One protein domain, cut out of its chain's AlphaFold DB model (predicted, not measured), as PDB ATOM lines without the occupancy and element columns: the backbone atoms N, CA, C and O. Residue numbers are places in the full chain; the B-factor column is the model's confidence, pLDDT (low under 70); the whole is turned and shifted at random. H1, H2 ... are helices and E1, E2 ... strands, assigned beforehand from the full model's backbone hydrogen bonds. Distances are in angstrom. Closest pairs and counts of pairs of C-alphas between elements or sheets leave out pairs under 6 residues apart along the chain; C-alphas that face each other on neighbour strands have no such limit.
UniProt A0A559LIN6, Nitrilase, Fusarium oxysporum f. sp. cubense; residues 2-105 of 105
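What this domain is: This is residues 2 to 105 of the 105 residues of the protein "Nitrilase" of Fusarium oxysporum f. sp. cubense (UniProt A0A559LIN6). This model has little regular structure: a long, thin body round a two-strand antiparallel ribbon, E1 and E2, with H2 at one end, H1 and H3 toward the other, and residues 85 to 105 sticking out. The 104 printed residues include H1, E1, H2, E2 and H3 in that order, mixed in class, with only 26 in named elements. The whole is extended, radius of gyration of the C-alphas 21.2 A, spanning 57 by 56 by 21 A.

Where its parts are: Find E1, residues 9 to 11, at C-alpha 9 (-42.759, 31.991, 29.859); E2 is residues 41 to 43. H1 is residues 2 to 5, H2 18 to 23. H3, residues 68 to 77, runs 16.3 A to C-alpha 77 (-28.552, 21.536, 34.828).

How they stand to each other: Look at E1 and E2, antiparallel at 169 degrees: N 11 and O 41, 2.8 A apart, are within hydrogen-bond range. H1 and H3 are close but not clearly touching; their closest C-alphas, Ile 3 and Pro 74, are 7.4 A apart. H2 is apart from both. Every O i to N i+4 pair is within hydrogen-bond range in H2, 3 of 6 in H3; H1 is too short for one.

The domain as a whole: The printed part has no cut. The links H2 to E2 and E2 to H3 are long. No printed residue is under 70 in pLDDT.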
ATOM      1  N   ALA A   2     -40.468  26.610  28.747       96.25
ATOM      2  CA  ALA A   2     -39.865  27.094  30.004       96.25
ATOM      3  C   ALA A   2     -38.636  26.283  30.464       96.25
ATOM      4  O   ALA A   2     -37.543  26.830  30.547       96.25
ATOM      5  N   ILE A   3     -38.806  24.970  30.674       94.94
ATOM      6  CA  ILE A   3     -37.732  24.077  31.152       94.94
ATOM      7  C   ILE A   3     -36.624  23.916  30.105       94.94
ATOM      8  O   ILE A   3     -35.454  24.110  30.400       94.94
ATOM      9  N   GLU A   4     -36.999  23.580  28.871       95.06
ATOM     10  CA  GLU A   4     -36.048  23.334  27.777       95.06
ATOM     11  C   GLU A   4     -35.207  24.574  27.428       95.06
ATOM     12  O   GLU A   4     -34.009  24.469  27.187       95.06
ATOM     13  N   GLY A   5     -35.827  25.757  27.412       94.12
ATOM     14  CA  GLY A   5     -35.128  27.011  27.147       94.12
ATOM     15  C   GLY A   5     -34.414  27.585  28.372       94.12
ATOM     16  O   GLY A   5     -33.540  28.438  28.206       94.12
ATOM     17  N   ALA A   6     -34.774  27.130  29.578       96.31
ATOM     18  CA  ALA A   6     -34.472  27.789  30.847       96.31
ATOM     19  C   ALA A   6     -34.873  29.278  30.822       96.31
ATOM     20  O   ALA A   6     -34.070  30.166  31.104       96.31
ATOM     21  N   THR A   7     -36.125  29.558  30.448       97.06
ATOM     22  CA  THR A   7     -36.660  30.922  30.322       97.06
ATOM     23  C   THR A   7     -37.970  31.102  31.076       97.06
ATOM     24  O   THR A   7     -38.735  30.161  31.282       97.06
ATOM     25  N   PHE A   8     -38.254  32.348  31.452       98.06
ATOM     26  CA  PHE A   8     -39.591  32.731  31.892       98.06
ATOM     27  C   PHE A   8     -40.553  32.693  30.703       98.06
ATOM     28  O   PHE A   8     -40.236  33.198  29.625       98.06
ATOM     29  N   VAL A   9     -41.734  32.110  30.901       98.00
ATOM     30  CA  VAL A   9     -42.759  31.991  29.859       98.00
ATOM     31  C   VAL A   9     -44.042  32.642  30.341       98.00
ATOM     32  O   VAL A   9     -44.602  32.234  31.354       98.00
ATOM     33  N   ALA A  10     -44.522  33.621  29.578       96.25
ATOM     34  CA  ALA A  10     -45.855  34.180  29.730       96.25
ATOM     35  C   ALA A  10     -46.770  33.578  28.660       96.25
ATOM     36  O   ALA A  10     -46.508  33.698  27.462       96.25
ATOM     37  N   VAL A  11     -47.835  32.920  29.101       95.50
ATOM     38  CA  VAL A  11     -48.910  32.413  28.255       95.50
ATOM     39  C   VAL A  11     -50.084  33.371  28.387       95.50
ATOM     40  O   VAL A  11     -50.556  33.618  29.494       95.50
ATOM     41  N   ALA A  12     -50.548  33.900  27.260       92.56
ATOM     42  CA  ALA A  12     -51.736  34.739  27.191       92.56
ATOM     43  C   ALA A  12     -52.804  34.021  26.366       92.56
ATOM     44  O   ALA A  12     -52.565  33.629  25.224       92.56
ATOM     45  N   SER A  13     -53.976  33.848  26.962       92.50
ATOM     46  CA  SER A  13     -55.136  33.216  26.352       92.50
ATOM     47  C   SER A  13     -56.360  34.105  26.520       92.50
ATOM     48  O   SER A  13     -56.513  34.799  27.524       92.50
ATOM     49  N   GLN A  14     -57.232  34.083  25.517       91.25
ATOM     50  CA  GLN A  14     -58.500  34.802  25.560       91.25
ATOM     51  C   GLN A  14     -59.497  34.115  26.498       91.25
ATOM     52  O   GLN A  14     -59.450  32.899  26.701       91.25
ATOM     53  N   VAL A  15     -60.437  34.901  27.009       92.00
ATOM     54  CA  VAL A  15     -61.595  34.424  27.766       92.00
ATOM     55  C   VAL A  15     -62.784  34.306  26.820       92.00
ATOM     56  O   VAL A  15     -62.964  35.144  25.935       92.00
ATOM     57  N   LEU A  16     -63.591  33.266  26.993       90.81
ATOM     58  CA  LEU A  16     -64.779  33.028  26.192       90.81
ATOM     59  C   LEU A  16     -66.032  33.015  27.076       90.81
ATOM     60  O   LEU A  16     -66.242  32.114  27.888       90.81
ATOM     61  N   THR A  17     -66.890  34.010  26.855       90.38
ATOM     62  CA  THR A  17     -68.187  34.175  27.530       90.38
ATOM     63  C   THR A  17     -69.355  33.917  26.574       90.38
ATOM     64  O   THR A  17     -69.193  33.991  25.352       90.38
ATOM     65  N   GLU A  18     -70.558  33.684  27.107       89.94
ATOM     66  CA  GLU A  18     -71.784  33.538  26.297       89.94
ATOM     67  C   GLU A  18     -72.021  34.752  25.386       89.94
ATOM     68  O   GLU A  18     -72.285  34.604  24.193       89.94
ATOM     69  N   LYS A  19     -71.787  35.965  25.903       90.44
ATOM     70  CA  LYS A  19     -71.860  37.211  25.127       90.44
ATOM     71  C   LYS A  19     -70.883  37.225  23.947       90.44
ATOM     72  O   LYS A  19     -71.183  37.799  22.899       90.44
ATOM     73  N   ASN A  20     -69.696  36.630  24.098       90.44
ATOM     74  CA  ASN A  20     -68.758  36.496  22.983       90.44
ATOM     75  C   ASN A  20     -69.276  35.497  21.948       90.44
ATOM     76  O   ASN A  20     -69.114  35.744  20.755       90.44
ATOM     77  N   LEU A  21     -69.907  34.407  22.385       91.38
ATOM     78  CA  LEU A  21     -70.514  33.419  21.499       91.38
ATOM     79  C   LEU A  21     -71.579  34.060  20.604       91.38
ATOM     80  O   LEU A  21     -71.506  33.946  19.382       91.38
ATOM     81  N   GLU A  22     -72.504  34.808  21.206       92.31
ATOM     82  CA  GLU A  22     -73.570  35.513  20.489       92.31
ATOM     83  C   GLU A  22     -73.005  36.538  19.506       92.31
ATOM     84  O   GLU A  22     -73.358  36.543  18.328       92.31
ATOM     85  N   ARG A  23     -72.069  37.378  19.965       93.06
ATOM     86  CA  ARG A  23     -71.474  38.439  19.140       93.06
ATOM     87  C   ARG A  23     -70.710  37.899  17.931       93.06
ATOM     88  O   ARG A  23     -70.647  38.583  16.913       93.06
ATOM     89  N   ASN A  24     -70.129  36.708  18.041       91.38
ATOM     90  CA  ASN A  24     -69.414  36.055  16.946       91.38
ATOM     91  C   ASN A  24     -70.308  35.118  16.112       91.38
ATOM     92  O   ASN A  24     -69.803  34.461  15.205       91.38
ATOM     93  N   GLY A  25     -71.614  35.033  16.396       92.31
ATOM     94  CA  GLY A  25     -72.538  34.156  15.668       92.31
ATOM     95  C   GLY A  25     -72.265  32.664  15.888       92.31
ATOM     96  O   GLY A  25     -72.504  31.854  14.998       92.31
ATOM     97  N   LEU A  26     -71.733  32.302  17.057       91.12
ATOM     98  CA  LEU A  26     -71.332  30.937  17.411       91.12
ATOM     99  C   LEU A  26     -72.336  30.232  18.338       91.12
ATOM    100  O   LEU A  26     -72.065  29.131  18.816       91.12
ATOM    101  N   THR A  27     -73.495  30.836  18.602       89.25
ATOM    102  CA  THR A  27     -74.550  30.229  19.424       89.25
ATOM    103  C   THR A  27     -75.006  28.892  18.831       89.25
ATOM    104  O   THR A  27     -75.329  28.805  17.648       89.25
ATOM    105  N   GLY A  28     -75.033  27.836  19.651       86.00
ATOM    106  CA  GLY A  28     -75.395  26.479  19.217       86.00
ATOM    107  C   GLY A  28     -74.264  25.691  18.540       86.00
ATOM    108  O   GLY A  28     -74.486  24.561  18.110       86.00
ATOM    109  N   ASN A  29     -73.050  26.247  18.460       87.81
ATOM    110  CA  ASN A  29     -71.875  25.528  17.972       87.81
ATOM    111  C   ASN A  29     -71.512  24.369  18.933       87.81
ATOM    112  O   ASN A  29     -71.272  24.620  20.113       87.81
ATOM    113  N   PRO A  30     -71.404  23.111  18.458       87.88
ATOM    114  CA  PRO A  30     -71.142  21.953  19.322       87.88
ATOM    115  C   PRO A  30     -69.697  21.865  19.849       87.88
ATOM    116  O   PRO A  30     -69.425  21.094  20.769       87.88
ATOM    117  N   VAL A  31     -68.764  22.622  19.267       87.56
ATOM    118  CA  VAL A  31     -67.330  22.618  19.608       87.56
ATOM    119  C   VAL A  31     -66.999  23.689  20.643       87.56
ATOM    120  O   VAL A  31     -66.165  23.478  21.520       87.56
ATOM    121  N   THR A  32     -67.645  24.850  20.543       87.06
ATOM    122  CA  THR A  32     -67.278  26.033  21.322       87.06
ATOM    123  C   THR A  32     -68.134  26.099  22.584       87.06
ATOM    124  O   THR A  32     -69.318  26.414  22.509       87.06
ATOM    125  N   LYS A  33     -67.546  25.775  23.741       85.19
ATOM    126  CA  LYS A  33     -68.242  25.745  25.037       85.19
ATOM    127  C   LYS A  33     -67.928  26.985  25.869       85.19
ATOM    128  O   LYS A  33     -66.789  27.446  25.875       85.19
ATOM    129  N   THR A  34     -68.932  27.477  26.584       88.00
ATOM    130  CA  THR A  34     -68.831  28.587  27.541       88.00
ATOM    131  C   THR A  34     -69.313  28.147  28.928       88.00
ATOM    132  O   THR A  34     -70.253  27.351  28.987       88.00
ATOM    133  N   PRO A  35     -68.736  28.675  30.027       88.75
ATOM    134  CA  PRO A  35     -67.507  29.475  30.069       88.75
ATOM    135  C   PRO A  35     -66.295  28.671  29.571       88.75
ATOM    136  O   PRO A  35     -66.266  27.448  29.679       88.75
ATOM    137  N   GLY A  36     -65.333  29.348  28.944       88.00
ATOM    138  CA  GLY A  36     -64.155  28.695  28.375       88.00
ATOM    139  C   GLY A  36     -63.002  29.662  28.130       88.00
ATOM    140  O   GLY A  36     -63.099  30.860  28.404       88.00
ATOM    141  N   GLY A  37     -61.899  29.145  27.589       86.19
ATOM    142  CA  GLY A  37     -60.655  29.915  27.505       86.19
ATOM    143  C   GLY A  37     -60.049  30.139  28.894       86.19
ATOM    144  O   GLY A  37     -60.285  29.343  29.790       86.19
ATOM    145  N   GLY A  38     -59.273  31.209  29.078       86.44
ATOM    146  CA  GLY A  38     -58.756  31.581  30.406       86.44
ATOM    147  C   GLY A  38     -57.466  30.876  30.847       86.44
ATOM    148  O   GLY A  38     -57.050  31.014  31.986       86.44
ATOM    149  N   PHE A  39     -56.751  30.192  29.951       90.00
ATOM    150  CA  PHE A  39     -55.513  29.454  30.280       90.00
ATOM    151  C   PHE A  39     -54.243  30.323  30.385       90.00
ATOM    152  O   PHE A  39     -53.138  29.857  30.093       90.00
ATOM    153  N   SER A  40     -54.389  31.610  30.710       94.75
ATOM    154  CA  SER A  40     -53.243  32.512  30.866       94.75
ATOM    155  C   SER A  40     -52.425  32.110  32.092       94.75
ATOM    156  O   SER A  40     -52.986  31.731  33.115       94.75
ATOM    157  N   MET A  41     -51.095  32.179  32.000       95.75
ATOM    158  CA  MET A  41     -50.210  31.748  33.084       95.75
ATOM    159  C   MET A  41     -48.804  32.325  32.940       95.75
ATOM    160  O   MET A  41     -48.362  32.638  31.835       95.75
ATOM    161  N   ILE A  42     -48.068  32.412  34.047       97.56
ATOM    162  CA  ILE A  42     -46.642  32.755  34.041       97.56
ATOM    163  C   ILE A  42     -45.862  31.597  34.661       97.56
ATOM    164  O   ILE A  42     -46.179  31.158  35.764       97.56
ATOM    165  N   PHE A  43     -44.833  31.123  33.961       97.88
ATOM    166  CA  PHE A  43     -43.943  30.061  34.421       97.88
ATOM    167  C   PHE A  43     -42.509  30.560  34.576       97.88
ATOM    168  O   PHE A  43     -42.014  31.342  33.758       97.88
ATOM    169  N   GLY A  44     -41.833  30.068  35.611       97.88
ATOM    170  CA  GLY A  44     -40.405  30.243  35.821       97.88
ATOM    171  C   GLY A  44     -39.566  29.337  34.915       97.88
ATOM    172  O   GLY A  44     -40.090  28.385  34.332       97.88
ATOM    173  N   PRO A  45     -38.249  29.588  34.820       97.44
ATOM    174  CA  PRO A  45     -37.325  28.796  34.004       97.44
ATOM    175  C   PRO A  45     -37.180  27.344  34.482       97.44
ATOM    176  O   PRO A  45     -36.746  26.486  33.719       97.44
ATOM    177  N   ASP A  46     -37.569  27.042  35.722       95.44
ATOM    178  CA  ASP A  46     -37.662  25.679  36.255       95.44
ATOM    179  C   ASP A  46     -39.018  24.999  35.966       95.44
ATOM    180  O   ASP A  46     -39.256  23.874  36.401       95.44
ATOM    181  N   GLY A  47     -39.904  25.671  35.225       95.75
ATOM    182  CA  GLY A  47     -41.237  25.198  34.865       95.75
ATOM    183  C   GLY A  47     -42.303  25.418  35.935       95.75
ATOM    184  O   GLY A  47     -43.451  25.035  35.713       95.75
ATOM    185  N   LYS A  48     -41.976  26.027  37.081       96.06
ATOM    186  CA  LYS A  48     -42.974  26.266  38.127       96.06
ATOM    187  C   LYS A  48     -43.922  27.408  37.762       96.06
ATOM    188  O   LYS A  48     -43.467  28.410  37.209       96.06
ATOM    189  N   PRO A  49     -45.213  27.300  38.107       96.94
ATOM    190  CA  PRO A  49     -46.130  28.431  38.036       96.94
ATOM    191  C   PRO A  49     -45.685  29.551  38.989       96.94
ATOM    192  O   PRO A  49     -45.292  29.280  40.123       96.94
ATOM    193  N   LEU A  50     -45.734  30.802  38.525       97.56
ATOM    194  CA  LEU A  50     -45.357  32.001  39.292       97.56
ATOM    195  C   LEU A  50     -46.550  32.871  39.702       97.56
ATOM    196  O   LEU A  50     -46.370  33.915  40.325       97.56
ATOM    197  N   ALA A  51     -47.754  32.465  39.324       95.56
ATOM    198  CA  ALA A  51     -48.997  33.110  39.698       95.56
ATOM    199  C   ALA A  51     -50.078  32.043  39.866       95.56
ATOM    200  O   ALA A  51     -49.908  30.922  39.389       95.56
ATOM    201  N   GLU A  52     -51.178  32.389  40.527       93.38
ATOM    202  CA  GLU A  52     -52.347  31.514  40.581       93.38
ATOM    203  C   GLU A  52     -53.082  31.532  39.231       93.38
ATOM    204  O   GLU A  52     -53.150  32.586  38.586       93.38
ATOM    205  N   PRO A  53     -53.619  30.387  38.780       90.31
ATOM    206  CA  PRO A  53     -54.425  30.342  37.571       90.31
ATOM    207  C   PRO A  53     -55.738  31.105  37.776       90.31
ATOM    208  O   PRO A  53     -56.324  31.086  38.859       90.31
ATOM    209  N   ILE A  54     -56.213  31.750  36.713       89.50
ATOM    210  CA  ILE A  54     -57.555  32.341  36.658       89.50
ATOM    211  C   ILE A  54     -58.522  31.280  36.118       89.50
ATOM    212  O   ILE A  54     -58.130  30.459  35.286       89.50
ATOM    213  N   GLY A  55     -59.759  31.255  36.623       85.00
ATOM    214  CA  GLY A  55     -60.758  30.271  36.214       85.00
ATOM    215  C   GLY A  55     -61.221  30.433  34.761       85.00
ATOM    216  O   GLY A  55     -61.088  31.490  34.142       85.00
ATOM    217  N   ASP A  56     -61.816  29.374  34.214       85.94
ATOM    218  CA  ASP A  56     -62.408  29.403  32.876       85.94
ATOM    219  C   ASP A  56     -63.500  30.483  32.793       85.94
ATOM    220  O   ASP A  56     -64.398  30.548  33.634       85.94
ATOM    221  N   GLY A  57     -63.472  31.322  31.754       84.31
ATOM    222  CA  GLY A  57     -64.466  32.392  31.598       84.31
ATOM    223  C   GLY A  57     -64.244  33.627  32.486       84.31
ATOM    224  O   GLY A  57     -64.994  34.593  32.342       84.31
ATOM    225  N   GLU A  58     -63.231  33.633  33.358       89.31
ATOM    226  CA  GLU A  58     -62.922  34.762  34.238       89.31
ATOM    227  C   GLU A  58     -61.907  35.716  33.595       89.31
ATOM    228  O   GLU A  58     -60.833  35.321  33.138       89.31
ATOM    229  N   GLU A  59     -62.246  37.006  33.558       91.62
ATOM    230  CA  GLU A  59     -61.336  38.058  33.110       91.62
ATOM    231  C   GLU A  59     -60.487  38.553  34.280       91.62
ATOM    232  O   GLU A  59     -61.001  38.867  35.355       91.62
ATOM    233  N   GLY A  60     -59.179  38.678  34.065       91.19
ATOM    234  CA  GLY A  60     -58.298  39.237  35.077       91.19
ATOM    235  C   GLY A  60     -56.877  39.474  34.595       91.19
ATOM    236  O   GLY A  60     -56.507  39.174  33.459       91.19
ATOM    237  N   ILE A  61     -56.080  40.050  35.493       93.75
ATOM    238  CA  ILE A  61     -54.674  40.371  35.263       93.75
ATOM    239  C   ILE A  61     -53.828  39.422  36.104       93.75
ATOM    240  O   ILE A  61     -53.961  39.382  37.325       93.75
ATOM    241  N   ILE A  62     -52.928  38.696  35.445       94.56
ATOM    242  CA  ILE A  62     -51.953  37.824  36.100       94.56
ATOM    243  C   ILE A  62     -50.636  38.582  36.221       94.56
ATOM    244  O   ILE A  62     -50.110  39.100  35.236       94.56
ATOM    245  N   THR A  63     -50.087  38.633  37.431       96.00
ATOM    246  CA  THR A  63     -48.820  39.310  37.723       96.00
ATOM    247  C   THR A  63     -47.878  38.380  38.466       96.00
ATOM    248  O   THR A  63     -48.312  37.652  39.353       96.00
ATOM    249  N   ALA A  64     -46.585  38.462  38.160       97.06
ATOM    250  CA  ALA A  64     -45.536  37.765  38.890       97.06
ATOM    251  C   ALA A  64     -44.325  38.685  39.074       97.06
ATOM    252  O   ALA A  64     -44.025  39.513  38.211       97.06
ATOM    253  N   VAL A  65     -43.613  38.518  40.189       96.31
ATOM    254  CA  VAL A  65     -42.304  39.142  40.400       96.31
ATOM    255  C   VAL A  65     -41.239  38.170  39.917       96.31
ATOM    256  O   VAL A  65     -41.221  37.010  40.320       96.31
ATOM    257  N   VAL A  66     -40.354  38.648  39.051       96.06
ATOM    258  CA  VAL A  66     -39.336  37.825  38.397       96.06
ATOM    259  C   VAL A  66     -37.946  38.268  38.832       96.06
ATOM    260  O   VAL A  66     -37.614  39.451  38.763       96.06
ATOM    261  N   ASN A  67     -37.111  37.304  39.220       97.00
ATOM    262  CA  ASN A  67     -35.679  37.495  39.390       97.00
ATOM    263  C   ASN A  67     -34.931  36.776  38.264       97.00
ATOM    264  O   ASN A  67     -34.930  35.552  38.181       97.00
ATOM    265  N   LEU A  68     -34.242  37.529  37.405       97.25
ATOM    266  CA  LEU A  68     -33.537  36.952  36.255       97.25
ATOM    267  C   LEU A  68     -32.404  35.989  36.644       97.25
ATOM    268  O   LEU A  68     -32.028  35.149  35.832       97.25
ATOM    269  N   ARG A  69     -31.899  36.052  37.884       97.69
ATOM    270  CA  ARG A  69     -30.896  35.099  38.390       97.69
ATOM    271  C   ARG A  69     -31.441  33.682  38.561       97.69
ATOM    272  O   ARG A  69     -30.663  32.736  38.622       97.69
ATOM    273  N   ASP A  70     -32.761  33.504  38.577       97.00
ATOM    274  CA  ASP A  70     -33.361  32.170  38.680       97.00
ATOM    275  C   ASP A  70     -33.134  31.326  37.410       97.00
ATOM    276  O   ASP A  70     -33.392  30.126  37.426       97.00
ATOM    277  N   ILE A  71     -32.612  31.919  36.326       97.38
ATOM    278  CA  ILE A  71     -32.190  31.228  35.095       97.38
ATOM    279  C   ILE A  71     -30.895  30.428  35.304       97.38
ATOM    280  O   ILE A  71     -30.732  29.360  34.707       97.38
ATOM    281  N   ASP A  72     -29.992  30.908  36.167       96.50
ATOM    282  CA  ASP A  72     -28.636  30.364  36.314       96.50
ATOM    283  C   ASP A  72     -28.667  28.885  36.705       96.50
ATOM    284  O   ASP A  72     -27.940  28.056  36.155       96.50
ATOM    285  N   LYS A  73     -29.560  28.534  37.638       95.75
ATOM    286  CA  LYS A  73     -29.684  27.165  38.132       95.75
ATOM    287  C   LYS A  73     -30.202  26.213  37.041       95.75
ATOM    288  O   LYS A  73     -29.480  25.264  36.752       95.75
ATOM    289  N   PRO A  74     -31.374  26.416  36.404       95.94
ATOM    290  CA  PRO A  74     -31.824  25.570  35.294       95.94
ATOM    291  C   PRO A  74     -30.804  25.449  34.155       95.94
ATOM    292  O   PRO A  74     -30.579  24.339  33.672       95.94
ATOM    293  N   LYS A  75     -30.120  26.543  33.785       95.50
ATOM    294  CA  LYS A  75     -29.044  26.506  32.783       95.50
ATOM    295  C   LYS A  75     -27.865  25.636  33.210       95.50
ATOM    296  O   LYS A  75     -27.350  24.901  32.382       95.50
ATOM    297  N   ALA A  76     -27.475  25.642  34.481       94.88
ATOM    298  CA  ALA A  76     -26.418  24.758  34.972       94.88
ATOM    299  C   ALA A  76     -26.792  23.261  34.924       94.88
ATOM    300  O   ALA A  76     -25.902  22.415  34.893       94.88
ATOM    301  N   PHE A  77     -28.089  22.923  34.941       93.19
ATOM    302  CA  PHE A  77     -28.552  21.536  34.828       93.19
ATOM    303  C   PHE A  77     -28.729  21.088  33.368       93.19
ATOM    304  O   PHE A  77     -28.331  19.973  33.030       93.19
ATOM    305  N   ILE A  78     -29.356  21.912  32.518       90.75
ATOM    306  CA  ILE A  78     -29.744  21.542  31.145       90.75
ATOM    307  C   ILE A  78     -29.509  22.723  30.183       90.75
ATOM    308  O   ILE A  78     -30.454  23.334  29.681       90.75
ATOM    309  N   ASP A  79     -28.249  23.064  29.890       94.25
ATOM    310  CA  ASP A  79     -27.953  24.056  28.847       94.25
ATOM    311  C   ASP A  79     -27.948  23.443  27.438       94.25
ATOM    312  O   ASP A  79     -26.929  22.941  26.953       94.25
ATOM    313  N   VAL A  80     -29.100  23.516  26.768       93.31
ATOM    314  CA  VAL A  80     -29.365  22.890  25.458       93.31
ATOM    315  C   VAL A  80     -28.472  23.366  24.305       93.31
ATOM    316  O   VAL A  80     -28.295  22.626  23.341       93.31
ATOM    317  N   VAL A  81     -27.894  24.568  24.384       93.19
ATOM    318  CA  VAL A  81     -26.951  25.098  23.372       93.19
ATOM    319  C   VAL A  81     -25.505  25.161  23.872       93.19
ATOM    320  O   VAL A  81     -24.609  25.504  23.104       93.19
ATOM    321  N   GLY A  82     -25.277  24.835  25.145       93.25
ATOM    322  CA  GLY A  82     -23.963  24.826  25.776       93.25
ATOM    323  C   GLY A  82     -23.504  23.407  26.068       93.25
ATOM    324  O   GLY A  82     -23.322  22.602  25.159       93.25
ATOM    325  N   HIS A  83     -23.306  23.088  27.346       93.94
ATOM    326  CA  HIS A  83     -22.680  21.826  27.757       93.94
ATOM    327  C   HIS A  83     -23.498  20.570  27.413       93.94
ATOM    328  O   HIS A  83     -22.938  19.477  27.373       93.94
ATOM    329  N   TYR A  84     -24.814  20.696  27.212       93.88
ATOM    330  CA  TYR A  84     -25.669  19.571  26.833       93.88
ATOM    331  C   TYR A  84     -25.683  19.345  25.312       93.88
ATOM    332  O   TYR A  84     -26.118  18.293  24.840       93.88
ATOM    333  N   ALA A  85     -25.194  20.315  24.532       94.50
ATOM    334  CA  ALA A  85     -25.121  20.214  23.084       94.50
ATOM    335  C   ALA A  85     -24.019  19.239  22.633       94.50
ATOM    336  O   ALA A  85     -22.959  19.115  23.249       94.50
ATOM    337  N   ARG A  86     -24.254  18.576  21.495       95.25
ATOM    338  CA  ARG A  86     -23.289  17.705  20.803       95.25
ATOM    339  C   ARG A  86     -22.974  18.261  19.413       95.25
ATOM    340  O   ARG A  86     -23.453  17.708  18.419       95.25
ATOM    341  N   PRO A  87     -22.204  19.365  19.322       94.25
ATOM    342  CA  PRO A  87     -21.882  19.996  18.039       94.25
ATOM    343  C   PRO A  87     -21.060  19.090  17.112       94.25
ATOM    344  O   PRO A  87     -21.014  19.322  15.908       94.25
ATOM    345  N   ASP A  88     -20.435  18.047  17.659       95.75
ATOM    346  CA  ASP A  88     -19.762  16.984  16.916       95.75
ATOM    347  C   ASP A  88     -20.731  16.011  16.216       95.75
ATOM    348  O   ASP A  88     -20.336  15.356  15.255       95.75
ATOM    349  N   LEU A  89     -21.989  15.924  16.664       97.44
ATOM    350  CA  LEU A  89     -23.017  15.051  16.082       97.44
ATOM    351  C   LEU A  89     -24.027  15.809  15.218       97.44
ATOM    352  O   LEU A  89     -24.391  15.341  14.142       97.44
ATOM    353  N   LEU A  90     -24.513  16.955  15.697       95.44
ATOM    354  CA  LEU A  90     -25.567  17.719  15.038       95.44
ATOM    355  C   LEU A  90     -25.269  19.215  15.102       95.44
ATOM    356  O   LEU A  90     -25.047  19.782  16.170       95.44
ATOM    357  N   SER A  91     -25.341  19.865  13.943       94.62
ATOM    358  CA  SER A  91     -25.274  21.317  13.814       94.62
ATOM    359  C   SER A  91     -26.442  21.803  12.963       94.62
ATOM    360  O   SER A  91     -26.679  21.286  11.870       94.62
ATOM    361  N   LEU A  92     -27.170  22.799  13.467       94.75
ATOM    362  CA  LEU A  92     -28.254  23.462  12.748       94.75
ATOM    363  C   LEU A  92     -27.731  24.763  12.128       94.75
ATOM    364  O   LEU A  92     -27.237  25.637  12.838       94.75
ATOM    365  N   LYS A  93     -27.865  24.906  10.806       95.50
ATOM    366  CA  LYS A  93     -27.575  26.153  10.082       95.50
ATOM    367  C   LYS A  93     -28.879  26.751   9.573       95.50
ATOM    368  O   LYS A  93     -29.604  26.093   8.831       95.50
ATOM    369  N   VAL A  94     -29.159  27.994   9.951       96.00
ATOM    370  CA  VAL A  94     -30.366  28.716   9.532       96.00
ATOM    371  C   VAL A  94     -30.038  29.585   8.317       96.00
ATOM    372  O   VAL A  94     -29.046  30.310   8.315       96.00
ATOM    373  N   ASN A  95     -30.859  29.507   7.265       96.38
ATOM    374  CA  ASN A  95     -30.816  30.465   6.162       96.38
ATOM    375  C   ASN A  95     -31.777  31.618   6.465       96.38
ATOM    376  O   ASN A  95     -32.988  31.455   6.364       96.38
ATOM    377  N   GLU A  96     -31.231  32.781   6.799       96.12
ATOM    378  CA  GLU A  96     -32.015  33.971   7.157       96.12
ATOM    379  C   GLU A  96     -32.437  34.809   5.935       96.12
ATOM    380  O   GLU A  96     -33.073  35.854   6.070       96.12
ATOM    381  N   LYS A  97     -32.092  34.376   4.713       96.25
ATOM    382  CA  LYS A  97     -32.467  35.089   3.486       96.25
ATOM    383  C   LYS A  97     -33.938  34.852   3.151       96.25
ATOM    384  O   LYS A  97     -34.364  33.712   2.977       96.25
ATOM    385  N   VAL A  98     -34.679  35.941   2.952       95.00
ATOM    386  CA  VAL A  98     -36.061  35.909   2.454       95.00
ATOM    387  C   VAL A  98     -36.110  35.235   1.079       95.00
ATOM    388  O   VAL A  98     -35.399  35.636   0.153       95.00
ATOM    389  N   ALA A  99     -36.956  34.214   0.938       92.50
ATOM    390  CA  ALA A  99     -37.198  33.562  -0.344       92.50
ATOM    391  C   ALA A  99     -38.038  34.466  -1.259       92.50
ATOM    392  O   ALA A  99     -38.996  35.101  -0.820       92.50
ATOM    393  N   LYS A 100     -37.688  34.521  -2.546       91.75
ATOM    394  CA  LYS A 100     -38.478  35.246  -3.548       91.75
ATOM    395  C   LYS A 100     -39.634  34.370  -4.021       91.75
ATOM    396  O   LYS A 100     -39.442  33.180  -4.259       91.75
ATOM    397  N   HIS A 101     -40.810  34.969  -4.187       91.31
ATOM    398  CA  HIS A 101     -41.921  34.324  -4.878       91.31
ATOM    399  C   HIS A 101     -41.516  34.046  -6.334       91.31
ATOM    400  O   HIS A 101     -41.030  34.950  -7.014       91.31
ATOM    401  N   VAL A 102     -41.674  32.801  -6.791       91.00
ATOM    402  CA  VAL A 102     -41.386  32.398  -8.173       91.00
ATOM    403  C   VAL A 102     -42.715  32.219  -8.894       91.00
ATOM    404  O   VAL A 102     -43.532  31.404  -8.471       91.00
ATOM    405  N   VAL A 103     -42.912  32.973  -9.973       91.31
ATOM    406  CA  VAL A 103     -43.994  32.749 -10.937       91.31
ATOM    407  C   VAL A 103     -43.394  31.951 -12.088       91.31
ATOM    408  O   VAL A 103     -42.350  32.333 -12.617       91.31
ATOM    409  N   VAL A 104     -44.006  30.814 -12.407       87.50
ATOM    410  CA  VAL A 104     -43.645  29.974 -13.552       87.50
ATOM    411  C   VAL A 104     -44.758  30.150 -14.579       87.50
ATOM    412  O   VAL A 104     -45.922  29.978 -14.213       87.50
ATOM    413  N   ASP A 105     -44.389  30.545 -15.797       73.25
ATOM    414  CA  ASP A 105     -45.302  30.671 -16.944       73.25
ATOM    415  C   ASP A 105     -45.793  29.301 -17.446       73.25
ATOM    416  O   ASP A 105     -44.999  28.329 -17.405       73.25
TER     417      ASP A 105